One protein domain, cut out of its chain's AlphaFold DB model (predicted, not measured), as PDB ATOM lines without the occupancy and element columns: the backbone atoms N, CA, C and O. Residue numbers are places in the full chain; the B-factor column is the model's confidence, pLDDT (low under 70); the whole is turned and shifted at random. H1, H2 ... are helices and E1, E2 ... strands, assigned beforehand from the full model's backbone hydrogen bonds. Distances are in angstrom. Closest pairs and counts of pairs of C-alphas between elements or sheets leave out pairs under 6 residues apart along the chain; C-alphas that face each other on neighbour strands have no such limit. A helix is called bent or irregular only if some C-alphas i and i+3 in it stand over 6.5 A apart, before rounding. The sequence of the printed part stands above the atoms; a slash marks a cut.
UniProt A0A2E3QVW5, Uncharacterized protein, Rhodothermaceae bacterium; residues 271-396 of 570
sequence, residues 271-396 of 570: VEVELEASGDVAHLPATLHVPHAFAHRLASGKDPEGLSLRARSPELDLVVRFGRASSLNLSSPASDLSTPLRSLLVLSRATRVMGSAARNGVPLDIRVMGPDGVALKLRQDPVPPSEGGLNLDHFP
ATOM      1  N   VAL A 271     191.501 199.555 162.835       95.19
ATOM      2  CA  VAL A 271     190.194 199.189 163.383       95.19
ATOM      3  C   VAL A 271     190.254 199.198 164.905       95.19
ATOM      4  O   VAL A 271     191.329 199.120 165.498       95.19
ATOM      5  N   GLU A 272     189.092 199.227 165.537       95.94
ATOM      6  CA  GLU A 272     188.942 198.950 166.960       95.94
ATOM      7  C   GLU A 272     188.199 197.623 167.143       95.94
ATOM      8  O   GLU A 272     187.168 197.381 166.516       95.94
ATOM      9  N   VAL A 273     188.749 196.731 167.962       95.75
ATOM     10  CA  VAL A 273     188.109 195.475 168.350       95.75
ATOM     11  C   VAL A 273     187.440 195.676 169.701       95.75
ATOM     12  O   VAL A 273     188.111 195.902 170.702       95.75
ATOM     13  N   GLU A 274     186.117 195.596 169.715       96.06
ATOM     14  CA  GLU A 274     185.286 195.635 170.914       96.06
ATOM     15  C   GLU A 274     185.024 194.207 171.392       96.06
ATOM     16  O   GLU A 274     184.590 193.352 170.613       96.06
ATOM     17  N   LEU A 275     185.287 193.957 172.669       94.75
ATOM     18  CA  LEU A 275     184.943 192.734 173.379       94.75
ATOM     19  C   LEU A 275     183.862 193.074 174.403       94.75
ATOM     20  O   LEU A 275     184.068 193.977 175.209       94.75
ATOM     21  N   GLU A 276     182.750 192.346 174.399       94.38
ATOM     22  CA  GLU A 276     181.630 192.559 175.317       94.38
ATOM     23  C   GLU A 276     181.204 191.234 175.962       94.38
ATOM     24  O   GLU A 276     180.944 190.243 175.273       94.38
ATOM     25  N   ALA A 277     181.112 191.217 177.292       92.94
ATOM     26  CA  ALA A 277     180.552 190.098 178.043       92.94
ATOM     27  C   ALA A 277     179.985 190.566 179.384       92.94
ATOM     28  O   ALA A 277     180.626 191.313 180.112       92.94
ATOM     29  N   SER A 278     178.792 190.088 179.745       88.56
ATOM     30  CA  SER A 278     178.143 190.391 181.037       88.56
ATOM     31  C   SER A 278     178.001 191.893 181.360       88.56
ATOM     32  O   SER A 278     177.893 192.260 182.524       88.56
ATOM     33  N   GLY A 279     177.973 192.759 180.338       89.31
ATOM     34  CA  GLY A 279     177.926 194.219 180.484       89.31
ATOM     35  C   GLY A 279     179.296 194.902 180.578       89.31
ATOM     36  O   GLY A 279     179.357 196.124 180.449       89.31
ATOM     37  N   ASP A 280     180.381 194.140 180.735       90.00
ATOM     38  CA  ASP A 280     181.747 194.652 180.649       90.00
ATOM     39  C   ASP A 280     182.155 194.803 179.179       90.00
ATOM     40  O   ASP A 280     181.887 193.917 178.361       90.00
ATOM     41  N   VAL A 281     182.834 195.907 178.854       94.50
ATOM     42  CA  VAL A 281     183.290 196.219 177.492       94.50
ATOM     43  C   VAL A 281     184.770 196.597 177.494       94.50
ATOM     44  O   VAL A 281     185.224 197.378 178.333       94.50
ATOM     45  N   ALA A 282     185.526 196.067 176.534       94.38
ATOM     46  CA  ALA A 282     186.918 196.425 176.286       94.38
ATOM     47  C   ALA A 282     187.139 196.778 174.813       94.38
ATOM     48  O   ALA A 282     186.631 196.100 173.925       94.38
ATOM     49  N   HIS A 283     187.944 197.811 174.570       95.12
ATOM     50  CA  HIS A 283     188.271 198.313 173.239       95.12
ATOM     51  C   HIS A 283     189.768 198.150 172.984       95.12
ATOM     52  O   HIS A 283     190.584 198.624 173.777       95.12
ATOM     53  N   LEU A 284     190.128 197.483 171.888       94.44
ATOM     54  CA  LEU A 284     191.511 197.224 171.507       94.44
ATOM     55  C   LEU A 284     191.799 197.800 170.115       94.44
ATOM     56  O   LEU A 284     191.200 197.342 169.136       94.44
ATOM     57  N   PRO A 285     192.729 198.758 169.974       94.31
ATOM     58  CA  PRO A 285     193.161 199.206 168.659       94.31
ATOM     59  C   PRO A 285     193.908 198.075 167.948       94.31
ATOM     60  O   PRO A 285     194.781 197.428 168.522       94.31
ATOM     61  N   ALA A 286     193.586 197.842 166.680       94.62
ATOM     62  CA  ALA A 286     194.208 196.800 165.878       94.62
ATOM     63  C   ALA A 286     194.294 197.197 164.404       94.62
ATOM     64  O   ALA A 286     193.730 198.190 163.950       94.62
ATOM     65  N   THR A 287     195.012 196.393 163.632       94.31
ATOM     66  CA  THR A 287     195.047 196.496 162.176       94.31
ATOM     67  C   THR A 287     194.344 195.289 161.570       94.31
ATOM     68  O   THR A 287     194.763 194.151 161.785       94.31
ATOM     69  N   LEU A 288     193.270 195.525 160.815       92.88
ATOM     70  CA  LEU A 288     192.542 194.495 160.083       92.88
ATOM     71  C   LEU A 288     193.216 194.235 158.738       92.88
ATOM     72  O   LEU A 288     193.283 195.111 157.878       92.88
ATOM     73  N   HIS A 289     193.660 193.001 158.541       91.31
ATOM     74  CA  HIS A 289     194.204 192.502 157.290       91.31
ATOM     75  C   HIS A 289     193.149 191.676 156.556       91.31
ATOM     76  O   HIS A 289     192.597 190.705 157.091       91.31
ATOM     77  N   VAL A 290     192.905 192.053 155.300       88.75
ATOM     78  CA  VAL A 290     191.960 191.389 154.398       88.75
ATOM     79  C   VAL A 290     192.749 190.821 153.214       88.75
ATOM     80  O   VAL A 290     193.395 191.587 152.497       88.75
ATOM     81  N   PRO A 291     192.740 189.496 152.975       87.81
ATOM     82  CA  PRO A 291     193.470 188.929 151.853       87.81
ATOM     83  C   PRO A 291     192.761 189.268 150.537       87.81
ATOM     84  O   PRO A 291     191.533 189.359 150.474       87.81
ATOM     85  N   HIS A 292     193.512 189.390 149.443       82.00
ATOM     86  CA  HIS A 292     192.955 189.811 148.149       82.00
ATOM     87  C   HIS A 292     191.869 188.847 147.632       82.00
ATOM     88  O   HIS A 292     190.899 189.258 146.991       82.00
ATOM     89  N   ALA A 293     192.003 187.550 147.931       78.50
ATOM     90  CA  ALA A 293     191.002 186.545 147.576       78.50
ATOM     91  C   ALA A 293     189.627 186.835 148.207       78.50
ATOM     92  O   ALA A 293     188.603 186.556 147.584       78.50
ATOM     93  N   PHE A 294     189.600 187.433 149.401       82.19
ATOM     94  CA  PHE A 294     188.368 187.788 150.102       82.19
ATOM     95  C   PHE A 294     187.602 188.891 149.373       82.19
ATOM     96  O   PHE A 294     186.438 188.699 149.024       82.19
ATOM     97  N   ALA A 295     188.281 189.993 149.036       77.19
ATOM     98  CA  ALA A 295     187.687 191.086 148.266       77.19
ATOM     99  C   ALA A 295     187.147 190.602 146.909       77.19
ATOM    100  O   ALA A 295     186.034 190.946 146.515       77.19
ATOM    101  N   HIS A 296     187.898 189.737 146.221       78.25
ATOM    102  CA  HIS A 296     187.470 189.173 144.942       78.25
ATOM    103  C   HIS A 296     186.236 188.261 145.072       78.25
ATOM    104  O   HIS A 296     185.335 188.320 144.231       78.25
ATOM    105  N   ARG A 297     186.161 187.397 146.098       81.69
ATOM    106  CA  ARG A 297     184.985 186.532 146.308       81.69
ATOM    107  C   ARG A 297     183.735 187.347 146.631       81.69
ATOM    108  O   ARG A 297     182.714 187.124 145.986       81.69
ATOM    109  N   LEU A 298     183.844 188.342 147.513       79.31
ATOM    110  CA  LEU A 298     182.734 189.248 147.815       79.31
ATOM    111  C   LEU A 298     182.251 190.001 146.570       79.31
ATOM    112  O   LEU A 298     181.062 189.978 146.266       79.31
ATOM    113  N   ALA A 299     183.168 190.594 145.797       77.94
ATOM    114  CA  ALA A 299     182.821 191.321 144.573       77.94
ATOM    115  C   ALA A 299     182.177 190.428 143.493       77.94
ATOM    116  O   ALA A 299     181.423 190.911 142.654       77.94
ATOM    117  N   SER A 300     182.462 189.122 143.517       80.06
ATOM    118  CA  SER A 300     181.884 188.134 142.598       80.06
ATOM    119  C   SER A 300     180.649 187.413 143.151       80.06
ATOM    120  O   SER A 300     180.167 186.479 142.511       80.06
ATOM    121  N   GLY A 301     180.134 187.824 144.316       79.94
ATOM    122  CA  GLY A 301     178.958 187.220 144.951       79.94
ATOM    123  C   GLY A 301     179.171 185.776 145.421       79.94
ATOM    124  O   GLY A 301     178.204 185.035 145.581       79.94
ATOM    125  N   LYS A 302     180.426 185.349 145.595       79.88
ATOM    126  CA  LYS A 302     180.777 184.012 146.088       79.88
ATOM    127  C   LYS A 302     180.880 184.009 147.610       79.88
ATOM    128  O   LYS A 302     181.354 184.977 148.199       79.88
ATOM    129  N   ASP A 303     180.513 182.881 148.212       79.38
ATOM    130  CA  ASP A 303     180.610 182.672 149.655       79.38
ATOM    131  C   ASP A 303     182.072 182.821 150.142       79.38
ATOM    132  O   ASP A 303     182.994 182.219 149.557       79.38
ATOM    133  N   PRO A 304     182.327 183.638 151.185       81.25
ATOM    134  CA  PRO A 304     183.628 183.698 151.838       81.25
ATOM    135  C   PRO A 304     184.000 182.421 152.613       81.25
ATOM    136  O   PRO A 304     185.092 182.391 153.176       81.25
ATOM    137  N   GLU A 305     183.167 181.375 152.645       83.19
ATOM    138  CA  GLU A 305     183.452 180.105 153.322       83.19
ATOM    139  C   GLU A 305     184.879 179.588 153.048       83.19
ATOM    140  O   GLU A 305     185.376 179.534 151.910       83.19
ATOM    141  N   GLY A 306     185.569 179.233 154.134       81.50
ATOM    142  CA  GLY A 306     186.957 178.789 154.138       81.50
ATOM    143  C   GLY A 306     187.992 179.916 154.122       81.50
ATOM    144  O   GLY A 306     189.160 179.638 154.374       81.50
ATOM    145  N   LEU A 307     187.609 181.171 153.866       86.19
ATOM    146  CA  LEU A 307     188.514 182.314 153.990       86.19
ATOM    147  C   LEU A 307     188.620 182.794 155.437       86.19
ATOM    148  O   LEU A 307     187.813 182.457 156.304       86.19
ATOM    149  N   SER A 308     189.659 183.588 155.687       90.31
ATOM    150  CA  SER A 308     189.923 184.185 156.992       90.31
ATOM    151  C   SER A 308     190.172 185.684 156.879       90.31
ATOM    152  O   SER A 308     190.553 186.176 155.816       90.31
ATOM    153  N   LEU A 309     189.986 186.383 157.992       91.56
ATOM    154  CA  LEU A 309     190.444 187.750 158.238       91.56
ATOM    155  C   LEU A 309     191.289 187.750 159.506       91.56
ATOM    156  O   LEU A 309     191.113 186.881 160.363       91.56
ATOM    157  N   ARG A 310     192.200 188.714 159.634       92.81
ATOM    158  CA  ARG A 310     193.044 188.828 160.824       92.81
ATOM    159  C   ARG A 310     193.092 190.266 161.311       92.81
ATOM    160  O   ARG A 310     193.564 191.119 160.571       92.81
ATOM    161  N   ALA A 311     192.632 190.528 162.528       93.31
ATOM    162  CA  ALA A 311     192.880 191.789 163.216       93.31
ATOM    163  C   ALA A 311     194.030 191.585 164.205       93.31
ATOM    164  O   ALA A 311     193.976 190.672 165.028       93.31
ATOM    165  N   ARG A 312     195.086 192.395 164.093       93.00
ATOM    166  CA  ARG A 312     196.305 192.225 164.891       93.00
ATOM    167  C   ARG A 312     196.792 193.539 165.497       93.00
ATOM    168  O   ARG A 312     196.844 194.554 164.806       93.00
ATOM    169  N   SER A 313     197.207 193.482 166.755       91.75
ATOM    170  CA  SER A 313     198.020 194.480 167.457       91.75
ATOM    171  C   SER A 313     199.165 193.752 168.192       91.75
ATOM    172  O   SER A 313     199.263 192.523 168.089       91.75
ATOM    173  N   PRO A 314     200.078 194.452 168.885       87.75
ATOM    174  CA  PRO A 314     201.023 193.798 169.794       87.75
ATOM    175  C   PRO A 314     200.333 192.931 170.864       87.75
ATOM    176  O   PRO A 314     200.822 191.854 171.195       87.75
ATOM    177  N   GLU A 315     199.180 193.381 171.354       86.12
ATOM    178  CA  GLU A 315     198.410 192.790 172.450       86.12
ATOM    179  C   GLU A 315     197.363 191.769 171.979       86.12
ATOM    180  O   GLU A 315     196.931 190.919 172.757       86.12
ATOM    181  N   LEU A 316     196.942 191.848 170.714       90.75
ATOM    182  CA  LEU A 316     195.784 191.141 170.172       90.75
ATOM    183  C   LEU A 316     196.118 190.389 168.881       90.75
ATOM    184  O   LEU A 316     196.668 190.953 167.935       90.75
ATOM    185  N   ASP A 317     195.665 189.143 168.781       91.31
ATOM    186  CA  ASP A 317     195.611 188.394 167.526       91.31
ATOM    187  C   ASP A 317     194.248 187.710 167.362       91.31
ATOM    188  O   ASP A 317     193.994 186.628 167.898       91.31
ATOM    189  N   LEU A 318     193.358 188.363 166.617       92.00
ATOM    190  CA  LEU A 318     192.036 187.860 166.265       92.00
ATOM    191  C   LEU A 318     192.061 187.318 164.834       92.00
ATOM    192  O   LEU A 318     192.247 188.068 163.878       92.00
ATOM    193  N   VAL A 319     191.797 186.022 164.673       91.75
ATOM    194  CA  VAL A 319     191.638 185.364 163.372       91.75
ATOM    195  C   VAL A 319     190.199 184.900 163.215       91.75
ATOM    196  O   VAL A 319     189.759 183.938 163.847       91.75
ATOM    197  N   VAL A 320     189.481 185.566 162.322       89.62
ATOM    198  CA  VAL A 320     188.095 185.251 161.983       89.62
ATOM    199  C   VAL A 320     188.099 184.265 160.830       89.62
ATOM    200  O   VAL A 320     188.659 184.577 159.783       89.62
ATOM    201  N   ARG A 321     187.489 183.088 160.995       88.06
ATOM    202  CA  ARG A 321     187.403 182.063 159.940       88.06
ATOM    203  C   ARG A 321     185.949 181.840 159.546       88.06
ATOM    204  O   ARG A 321     185.129 181.488 160.387       88.06
ATOM    205  N   PHE A 322     185.619 182.013 158.271       84.75
ATOM    206  CA  PHE A 322     184.248 181.823 157.790       84.75
ATOM    207  C   PHE A 322     183.966 180.333 157.570       84.75
ATOM    208  O   PHE A 322     184.702 179.657 156.849       84.75
ATOM    209  N   GLY A 323     182.918 179.812 158.219       82.38
ATOM    210  CA  GLY A 323     182.566 178.384 158.203       82.38
ATOM    211  C   GLY A 323     183.437 177.497 159.106       82.38
ATOM    212  O   GLY A 323     183.376 176.274 159.010       82.38
ATOM    213  N   ARG A 324     184.283 178.083 159.966       82.25
ATOM    214  CA  ARG A 324     185.165 177.362 160.906       82.25
ATOM    215  C   ARG A 324     185.273 178.113 162.233       82.25
ATOM    216  O   ARG A 324     184.860 179.263 162.336       82.25
ATOM    217  N   ALA A 325     185.876 177.481 163.238       81.56
ATOM    218  CA  ALA A 325     186.160 178.141 164.508       81.56
ATOM    219  C   ALA A 325     187.121 179.333 164.316       81.56
ATOM    220  O   ALA A 325     188.201 179.209 163.722       81.56
ATOM    221  N   SER A 326     186.709 180.493 164.822       85.62
ATOM    222  CA  SER A 326     187.564 181.678 164.932       85.62
ATOM    223  C   SER A 326     188.442 181.566 166.180       85.62
ATOM    224  O   SER A 326     188.113 180.828 167.104       85.62
ATOM    225  N   SER A 327     189.578 182.259 166.200       86.94
ATOM    226  CA  SER A 327     190.499 182.254 167.341       86.94
ATOM    227  C   SER A 327     190.820 183.676 167.770       86.94
ATOM    228  O   SER A 327     191.118 184.512 166.922       86.94
ATOM    229  N   LEU A 328     190.803 183.917 169.076       88.06
ATOM    230  CA  LEU A 328     191.156 185.179 169.709       88.06
ATOM    231  C   LEU A 328     192.264 184.897 170.722       88.06
ATOM    232  O   LEU A 328     192.051 184.128 171.658       88.06
ATOM    233  N   ASN A 329     193.428 185.511 170.532       87.75
ATOM    234  CA  ASN A 329     194.543 185.414 171.464       87.75
ATOM    235  C   ASN A 329     194.906 186.805 171.977       87.75
ATOM    236  O   ASN A 329     195.051 187.738 171.184       87.75
ATOM    237  N   LEU A 330     195.096 186.914 173.289       87.06
ATOM    238  CA  LEU A 330     195.751 188.058 173.907       87.06
ATOM    239  C   LEU A 330     197.191 187.679 174.234       87.06
ATOM    240  O   LEU A 330     197.452 186.581 174.725       87.06
ATOM    241  N   SER A 331     198.118 188.580 173.939       84.88
ATOM    242  CA  SER A 331     199.532 188.412 174.262       84.88
ATOM    243  C   SER A 331     199.903 189.414 175.342       84.88
ATOM    244  O   SER A 331     199.965 190.613 175.078       84.88
ATOM    245  N   SER A 332     200.139 188.924 176.559       83.94
ATOM    246  CA  SER A 332     200.753 189.745 177.602       83.94
ATOM    247  C   SER A 332     202.233 189.956 177.269       83.94
ATOM    248  O   SER A 332     202.891 188.995 176.850       83.94
ATOM    249  N   PRO A 333     202.788 191.164 177.465       87.81
ATOM    250  CA  PRO A 333     204.233 191.341 177.469       87.81
ATOM    251  C   PRO A 333     204.871 190.494 178.584       87.81
ATOM    252  O   PRO A 333     204.193 190.081 179.532       87.81
ATOM    253  N   ALA A 334     206.177 190.233 178.463       87.44
ATOM    254  CA  ALA A 334     206.955 189.676 179.570       87.44
ATOM    255  C   ALA A 334     206.889 190.628 180.777       87.44
ATOM    256  O   ALA A 334     206.742 191.838 180.593       87.44
ATOM    257  N   SER A 335     206.958 190.092 181.999       89.06
ATOM    258  CA  SER A 335     206.679 190.879 183.207       89.06
ATOM    259  C   SER A 335     207.662 192.031 183.424       89.06
ATOM    260  O   SER A 335     207.263 193.073 183.937       89.06
ATOM    261  N   ASP A 336     208.893 191.867 182.939       90.06
ATOM    262  CA  ASP A 336     210.015 192.804 182.980       90.06
ATOM    263  C   ASP A 336     210.106 193.710 181.737       90.06
ATOM    264  O   ASP A 336     210.948 194.611 181.668       90.06
ATOM    265  N   LEU A 337     209.249 193.501 180.730       92.56
ATOM    266  CA  LEU A 337     209.275 194.284 179.502       92.56
ATOM    267  C   LEU A 337     208.630 195.654 179.722       92.56
ATOM    268  O   LEU A 337     207.426 195.776 179.957       92.56
ATOM    269  N   SER A 338     209.436 196.700 179.545       94.31
ATOM    270  CA  SER A 338     208.981 198.090 179.570       94.31
ATOM    271  C   SER A 338     207.908 198.327 178.498       94.31
ATOM    272  O   SER A 338     208.175 198.231 177.297       94.31
ATOM    273  N   THR A 339     206.686 198.608 178.942       93.19
ATOM    274  CA  THR A 339     205.478 198.692 178.117       93.19
ATOM    275  C   THR A 339     204.730 199.995 178.420       93.19
ATOM    276  O   THR A 339     204.646 200.395 179.583       93.19
ATOM    277  N   PRO A 340     204.170 200.690 177.412       95.50
ATOM    278  CA  PRO A 340     203.316 201.848 177.657       95.50
ATOM    279  C   PRO A 340     202.134 201.491 178.565       95.50
ATOM    280  O   PRO A 340     201.444 200.494 178.333       95.50
ATOM    281  N   LEU A 341     201.850 202.333 179.560       94.94
ATOM    282  CA  LEU A 341     200.773 202.099 180.526       94.94
ATOM    283  C   LEU A 341     199.407 201.921 179.847       94.94
ATOM    284  O   LEU A 341     198.615 201.063 180.236       94.94
ATOM    285  N   ARG A 342     199.162 202.673 178.767       93.56
ATOM    286  CA  ARG A 342     197.960 202.543 177.932       93.56
ATOM    287  C   ARG A 342     197.782 201.128 177.364       93.56
ATOM    288  O   ARG A 342     196.664 200.618 177.370       93.56
ATOM    289  N   SER A 343     198.855 200.484 176.895       91.69
ATOM    290  CA  SER A 343     198.799 199.108 176.372       91.69
ATOM    291  C   SER A 343     198.451 198.106 177.474       91.69
ATOM    292  O   SER A 343     197.602 197.236 177.268       91.69
ATOM    293  N   LEU A 344     199.045 198.260 178.663       93.00
ATOM    294  CA  LEU A 344     198.732 197.420 179.823       93.00
ATOM    295  C   LEU A 344     197.273 197.592 180.265       93.00
ATOM    296  O   LEU A 344     196.603 196.598 180.544       93.00
ATOM    297  N   LEU A 345     196.746 198.821 180.257       94.12
ATOM    298  CA  LEU A 345     195.336 199.080 180.557       94.12
ATOM    299  C   LEU A 345     194.409 198.352 179.580       94.12
ATOM    300  O   LEU A 345     193.483 197.662 180.009       94.12
ATOM    301  N   VAL A 346     194.653 198.486 178.274       91.94
ATOM    302  CA  VAL A 346     193.849 197.827 177.233       91.94
ATOM    303  C   VAL A 346     193.840 196.309 177.440       91.94
ATOM    304  O   VAL A 346     192.769 195.697 177.454       91.94
ATOM    305  N   LEU A 347     195.014 195.714 177.682       91.25
ATOM    306  CA  LEU A 347     195.150 194.296 178.019       91.25
ATOM    307  C   LEU A 347     194.373 193.926 179.281       91.25
ATOM    308  O   LEU A 347     193.644 192.935 179.263       91.25
ATOM    309  N   SER A 348     194.489 194.709 180.355       92.19
ATOM    310  CA  SER A 348     193.822 194.422 181.629       92.19
ATOM    311  C   SER A 348     192.297 194.386 181.487       92.19
ATOM    312  O   SER A 348     191.646 193.459 181.975       92.19
ATOM    313  N   ARG A 349     191.720 195.321 180.722       93.94
ATOM    314  CA  ARG A 349     190.274 195.383 180.466       93.94
ATOM    315  C   ARG A 349     189.801 194.226 179.606       93.94
ATOM    316  O   ARG A 349     188.823 193.572 179.958       93.94
ATOM    317  N   ALA A 350     190.510 193.936 178.515       92.25
ATOM    318  CA  ALA A 350     190.202 192.796 177.654       92.25
ATOM    319  C   ALA A 350     190.247 191.475 178.437       92.25
ATOM    320  O   ALA A 350     189.340 190.650 178.349       92.25
ATOM    321  N   THR A 351     191.265 191.330 179.281       90.31
ATOM    322  CA  THR A 351     191.451 190.198 180.189       90.31
ATOM    323  C   THR A 351     190.289 190.085 181.183       90.31
ATOM    324  O   THR A 351     189.730 189.003 181.355       90.31
ATOM    325  N   ARG A 352     189.834 191.194 181.781       91.00
ATOM    326  CA  ARG A 352     188.677 191.198 182.692       91.00
ATOM    327  C   ARG A 352     187.387 190.758 181.990       91.00
ATOM    328  O   ARG A 352     186.699 189.879 182.508       91.00
ATOM    329  N   VAL A 353     187.097 191.288 180.797       92.06
ATOM    330  CA  VAL A 353     185.918 190.903 179.991       92.06
ATOM    331  C   VAL A 353     185.947 189.409 179.664       92.06
ATOM    332  O   VAL A 353     184.966 188.696 179.875       92.06
ATOM    333  N   MET A 354     187.088 188.907 179.194       87.75
ATOM    334  CA  MET A 354     187.238 187.504 178.800       87.75
ATOM    335  C   MET A 354     187.185 186.552 180.001       87.75
ATOM    336  O   MET A 354     186.547 185.502 179.925       87.75
ATOM    337  N   GLY A 355     187.786 186.935 181.131       85.81
ATOM    338  CA  GLY A 355     187.692 186.196 182.388       85.81
ATOM    339  C   GLY A 355     186.265 186.168 182.943       85.81
ATOM    340  O   GLY A 355     185.804 185.120 183.395       85.81
ATOM    341  N   SER A 356     185.534 187.284 182.856       86.31
ATOM    342  CA  SER A 356     184.114 187.383 183.223       86.31
ATOM    343  C   SER A 356     183.248 186.458 182.363       86.31
ATOM    344  O   SER A 356     182.483 185.656 182.901       86.31
ATOM    345  N   ALA A 357     183.427 186.486 181.037       87.62
ATOM    346  CA  ALA A 357     182.738 185.596 180.099       87.62
ATOM    347  C   ALA A 357     182.952 184.116 180.457       87.62
ATOM    348  O   ALA A 357     181.992 183.353 180.586       87.62
ATOM    349  N   ALA A 358     184.211 183.728 180.681       84.88
ATOM    350  CA  ALA A 358     184.584 182.353 180.979       84.88
ATOM    351  C   ALA A 358     184.055 181.872 182.340       84.88
ATOM    352  O   ALA A 358     183.467 180.794 182.415       84.88
ATOM    353  N   ARG A 359     184.213 182.668 183.409       84.31
ATOM    354  CA  ARG A 359     183.736 182.315 184.760       84.31
ATOM    355  C   ARG A 359     182.217 182.200 184.834       84.31
ATOM    356  O   ARG A 359     181.708 181.322 185.523       84.31
ATOM    357  N   ASN A 360     181.507 183.069 184.117       86.44
ATOM    358  CA  ASN A 360     180.046 183.113 184.140       86.44
ATOM    359  C   ASN A 360     179.398 182.205 183.081       86.44
ATOM    360  O   ASN A 360     178.175 182.076 183.061       86.44
ATOM    361  N   GLY A 361     180.186 181.583 182.195       86.88
ATOM    362  CA  GLY A 361     179.667 180.768 181.095       86.88
ATOM    363  C   GLY A 361     178.811 181.571 180.108       86.88
ATOM    364  O   GLY A 361     177.844 181.046 179.558       86.88
ATOM    365  N   VAL A 362     179.137 182.851 179.908       90.00
ATOM    366  CA  VAL A 362     178.409 183.767 179.018       90.00
ATOM    367  C   VAL A 362     179.184 183.913 177.704       90.00
ATOM    368  O   VAL A 362     180.413 183.981 177.738       90.00
ATOM    369  N   PRO A 363     178.511 183.952 176.537       89.31
ATOM    370  CA  PRO A 363     179.182 184.190 175.262       89.31
ATOM    371  C   PRO A 363     179.933 185.524 175.236       89.31
ATOM    372  O   PRO A 363     179.469 186.516 175.796       89.31
ATOM    373  N   LEU A 364     181.063 185.538 174.534       90.12
ATOM    374  CA  LEU A 364     181.832 186.743 174.247       90.12
ATOM    375  C   LEU A 364     181.365 187.319 172.907       90.12
ATOM    376  O   LEU A 364     181.527 186.684 171.858       90.12
ATOM    377  N   ASP A 365     180.794 188.518 172.933       92.50
ATOM    378  CA  ASP A 365     180.469 189.262 171.721       92.50
ATOM    379  C   ASP A 365     181.715 190.042 171.273       92.50
ATOM    380  O   ASP A 365     182.328 190.771 172.048       92.50
ATOM    381  N   ILE A 366     182.110 189.873 170.009       93.06
ATOM    382  CA  ILE A 366     183.287 190.519 169.420       93.06
ATOM    383  C   ILE A 366     182.822 191.371 168.242       93.06
ATOM    384  O   ILE A 366     182.199 190.861 167.303       93.06
ATOM    385  N   ARG A 367     183.146 192.664 168.249       94.00
ATOM    386  CA  ARG A 367     182.853 193.573 167.132       94.00
ATOM    387  C   ARG A 367     184.142 194.171 166.602       94.00
ATOM    388  O   ARG A 367     185.006 194.572 167.366       94.00
ATOM    389  N   VAL A 368     184.275 194.234 165.283       92.88
ATOM    390  CA  VAL A 368     185.386 194.932 164.627       92.88
ATOM    391  C   VAL A 368     184.819 196.197 164.010       92.88
ATOM    392  O   VAL A 368     183.971 196.122 163.120       92.88
ATOM    393  N   MET A 369     185.262 197.348 164.496       92.75
ATOM    394  CA  MET A 369     184.787 198.670 164.108       92.75
ATOM    395  C   MET A 369     185.830 199.336 163.215       92.75
ATOM    396  O   MET A 369     186.978 199.522 163.609       92.75
ATOM    397  N   GLY A 370     185.439 199.645 161.983       88.88
ATOM    398  CA  GLY A 370     186.234 200.446 161.061       88.88
ATOM    399  C   GLY A 370     185.847 201.929 161.116       88.88
ATOM    400  O   GLY A 370     184.937 202.305 161.856       88.88
ATOM    401  N   PRO A 371     186.486 202.770 160.284       81.06
ATOM    402  CA  PRO A 371     186.184 204.203 160.200       81.06
ATOM    403  C   PRO A 371     184.714 204.508 159.870       81.06
ATOM    404  O   PRO A 371     184.167 205.498 160.345       81.06
ATOM    405  N   ASP A 372     184.073 203.630 159.092       83.25
ATOM    406  CA  ASP A 372     182.696 203.787 158.609       83.25
ATOM    407  C   ASP A 372     181.656 203.025 159.465       83.25
ATOM    408  O   ASP A 372     180.505 202.862 159.056       83.25
ATOM    409  N   GLY A 373     182.045 202.534 160.651       81.75
ATOM    410  CA  GLY A 373     181.176 201.802 161.581       81.75
ATOM    411  C   GLY A 373     181.527 200.317 161.740       81.75
ATOM    412  O   GLY A 373     182.667 199.900 161.541       81.75
ATOM    413  N   VAL A 374     180.551 199.496 162.147       73.56
ATOM    414  CA  VAL A 374     180.779 198.071 162.452       73.56
ATOM    415  C   VAL A 374     181.062 197.288 161.169       73.56
ATOM    416  O   VAL A 374     180.170 197.067 160.352       73.56
ATOM    417  N   ALA A 375     182.303 196.830 161.020       75.31
ATOM    418  CA  ALA A 375     182.750 196.028 159.889       75.31
ATOM    419  C   ALA A 375     182.410 194.538 160.065       75.31
ATOM    420  O   ALA A 375     182.087 193.863 159.089       75.31
ATOM    421  N   LEU A 376     182.481 194.010 161.296       83.25
ATOM    422  CA  LEU A 376     182.202 192.602 161.607       83.25
ATOM    423  C   LEU A 376     181.569 192.461 162.995       83.25
ATOM    424  O   LEU A 376     181.980 193.143 163.933       83.25
ATOM    425  N   LYS A 377     180.627 191.523 163.138       87.75
ATOM    426  CA  LYS A 377     180.085 191.078 164.428       87.75
ATOM    427  C   LYS A 377     180.199 189.563 164.530       87.75
ATOM    428  O   LYS A 377     179.758 188.846 163.635       87.75
ATOM    429  N   LEU A 378     180.794 189.095 165.617       86.38
ATOM    430  CA  LEU A 378     181.019 187.690 165.919       86.38
ATOM    431  C   LEU A 378     180.505 187.415 167.328       86.38
ATOM    432  O   LEU A 378     180.551 188.286 168.193       86.38
ATOM    433  N   ARG A 379     180.033 186.193 167.545       85.44
ATOM    434  CA  ARG A 379     179.666 185.692 168.864       85.44
ATOM    435  C   ARG A 379     180.436 184.408 169.087       85.44
ATOM    436  O   ARG A 379     180.320 183.481 168.286       85.44
ATOM    437  N   GLN A 380     181.253 184.391 170.127       80.44
ATOM    438  CA  GLN A 380     182.007 183.218 170.524       80.44
ATOM    439  C   GLN A 380     181.319 182.608 171.739       80.44
ATOM    440  O   GLN A 380     181.226 183.236 172.793       80.44
ATOM    441  N   ASP A 381     180.806 181.391 171.574       79.88
ATOM    442  CA  ASP A 381     180.262 180.638 172.698       79.88
ATOM    443  C   ASP A 381     181.365 180.369 173.735       79.88
ATOM    444  O   ASP A 381     182.548 180.334 173.372       79.88
ATOM    445  N   PRO A 382     181.007 180.195 175.020       68.62
ATOM    446  CA  PRO A 382     181.978 179.937 176.071       68.62
ATOM    447  C   PRO A 382     182.804 178.706 175.697       68.62
ATOM    448  O   PRO A 382     182.273 177.599 175.593       68.62
ATOM    449  N   VAL A 383     184.099 178.900 175.458       58.31
ATOM    450  CA  VAL A 383     185.004 177.782 175.191       58.31
ATOM    451  C   VAL A 383     185.356 177.166 176.545       58.31
ATOM    452  O   VAL A 383     185.816 177.894 177.429       58.31
ATOM    453  N   PRO A 384     185.139 175.856 176.758       51.78
ATOM    454  CA  PRO A 384     185.625 175.195 177.958       51.78
ATOM    455  C   PRO A 384     187.154 175.351 178.022       51.78
ATOM    456  O   PRO A 384     187.813 175.117 177.005       51.78
ATOM    457  N   PRO A 385     187.747 175.678 179.184       48.88
ATOM    458  CA  PRO A 385     189.186 175.960 179.311       48.88
ATOM    459  C   PRO A 385     190.120 174.826 178.839       48.88
ATOM    460  O   PRO A 385     191.319 175.036 178.676       48.88
ATOM    461  N   SER A 386     189.593 173.624 178.586       43.06
ATOM    462  CA  SER A 386     190.335 172.445 178.132       43.06
ATOM    463  C   SER A 386     190.569 172.346 176.616       43.06
ATOM    464  O   SER A 386     191.388 171.530 176.203       43.06
ATOM    465  N   GLU A 387     189.886 173.130 175.772       43.22
ATOM    466  CA  GLU A 387     189.977 173.009 174.304       43.22
ATOM    467  C   GLU A 387     190.438 174.313 173.633       43.22
ATOM    468  O   GLU A 387     189.692 174.992 172.937       43.22
ATOM    469  N   GLY A 388     191.713 174.665 173.826       46.16
ATOM    470  CA  GLY A 388     192.443 175.570 172.924       46.16
ATOM    471  C   GLY A 388     191.982 177.034 172.857       46.16
ATOM    472  O   GLY A 388     192.455 177.765 171.989       46.16
ATOM    473  N   GLY A 389     191.102 177.481 173.751       47.69
ATOM    474  CA  GLY A 389     190.665 178.869 173.859       47.69
ATOM    475  C   GLY A 389     190.827 179.359 175.288       47.69
ATOM    476  O   GLY A 389     190.115 178.896 176.167       47.69
ATOM    477  N   LEU A 390     191.747 180.308 175.485       48.25
ATOM    478  CA  LEU A 390     191.970 181.056 176.729       48.25
ATOM    479  C   LEU A 390     192.406 180.186 177.913       48.25
ATOM    480  O   LEU A 390     191.596 179.647 178.659       48.25
ATOM    481  N   ASN A 391     193.721 180.081 178.114       51.59
ATOM    482  CA  ASN A 391     194.265 179.434 179.302       51.59
ATOM    483  C   ASN A 391     193.957 180.297 180.541       51.59
ATOM    484  O   ASN A 391     194.636 181.293 180.787       51.59
ATOM    485  N   LEU A 392     192.914 179.922 181.289       50.44
ATOM    486  CA  LEU A 392     192.460 180.634 182.489       50.44
ATOM    487  C   LEU A 392     193.522 180.677 183.599       50.44
ATOM    488  O   LEU A 392     193.537 181.629 184.374       50.44
ATOM    489  N   ASP A 393     194.455 179.720 183.623       51.44
ATOM    490  CA  ASP A 393     195.532 179.662 184.620       51.44
ATOM    491  C   ASP A 393     196.632 180.710 184.373       51.44
ATOM    492  O   ASP A 393     197.522 180.885 185.201       51.44
ATOM    493  N   HIS A 394     196.596 181.398 183.227       61.25
ATOM    494  CA  HIS A 394     197.542 182.461 182.869       61.25
ATOM    495  C   HIS A 394     196.933 183.859 183.011       61.25
ATOM    496  O   HIS A 394     197.556 184.841 182.607       61.25
ATOM    497  N   PHE A 395     195.714 183.969 183.553       65.38
ATOM    498  CA  PHE A 395     195.140 185.277 183.827       65.38
ATOM    499  C   PHE A 395     195.885 185.908 185.008       65.38
ATOM    500  O   PHE A 395     196.058 185.255 186.041       65.38
ATOM    501  N   PRO A 396     196.315 187.176 184.881       78.94
ATOM    502  CA  PRO A 396     196.780 187.945 186.018       78.94
ATOM    503  C   PRO A 396     195.731 187.886 187.136       78.94
ATOM    504  O   PRO A 396     194.531 187.950 186.844       78.94
TER     505      PRO A 396
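AT A GLANCE: This is residues 271 to 396 of the 570 residues of an uncharacterized protein of Rhodothermaceae bacterium (UniProt A0A2E3QVW5). One antiparallel sheet of seven strands, curled like part of a barrel and folded back on itself at the bent strand E2, wraps round one long helix, H2. The short helix H1 lies far out at one end, off the sheet, and residues 334 to 342 stick out. The 126 printed residues hold two named helices and seven named strands, in the order E1 E2 H1 E3 E4 E5 H2 E6 E7; the class is mixed, helices and strands. Across the sheet the order is E5 E4 E3 E2 E1 E6 E7. The whole is compact, with a radius of gyration of the C-alphas of 15.2 A, and only just elongated, spanning 47 by 31 by 24 A.

IN THESE COORDINATES: E1, residues 271 to 277, begins at C-alpha 271 (190.194, 199.189, 163.383) and is 19.8 A long. E2, residues 280 to 289, is 26.6 A long and bends by 60 degrees at residue 285. H1 takes residues 292 to 299, E3 308 to 312, E4 316 to 321 and E5 327 to 330. H2, residues 341 to 360, is 28.3 A long and begins at C-alpha 341 (200.773, 202.099, 180.526). E6, residues 364 to 370, is 19.5 A long; E7, residues 373 to 380, is 20.6 A long and ends at C-alpha 380 (182.007, 183.218, 170.524).

HOW THE PARTS SIT: The sheet is twisted, with edge strands E5 and E7. It is a folded sheet, one sheet bent back into two leaves: E5 E4 E3 face E1 E6 E7, with E2 as the hinge. E2 has staggered pairing, with E1 over residues 280 to 286 (N 273 and O 284, 2.8 A) and with E3 over 287 to 289 (N 287 and O 312, 2.8 A). E3, E4 and E5 form a meander, each strand the antiparallel neighbour of the one before, with N 311 and O 318 at 2.8 A and N 319 and O 327 at 2.8 A. E1 and E6 have N 274 and O 367 at 2.8 A; the hairpin E6 and E7 has N 366 and O 378 at 2.9 A. H2 is on the sheet, which curls round it; its closest C-alphas to E2 are those of Ala 350 and Ala 282, 5.1 A apart. H1 is not on the sheet and is apart from H2. In both helices every O i to N i+4 pair is within hydrogen-bond range.

THE WHOLE: The farthest C-alphas, those of Ser 300 and Asp 336, are 49.4 A apart. The printed part has no cut and no long link. Residues 381 to 396 hold no named element. Mean pLDDT of the printed part is 84.2; residues 382 to 395 are under 70.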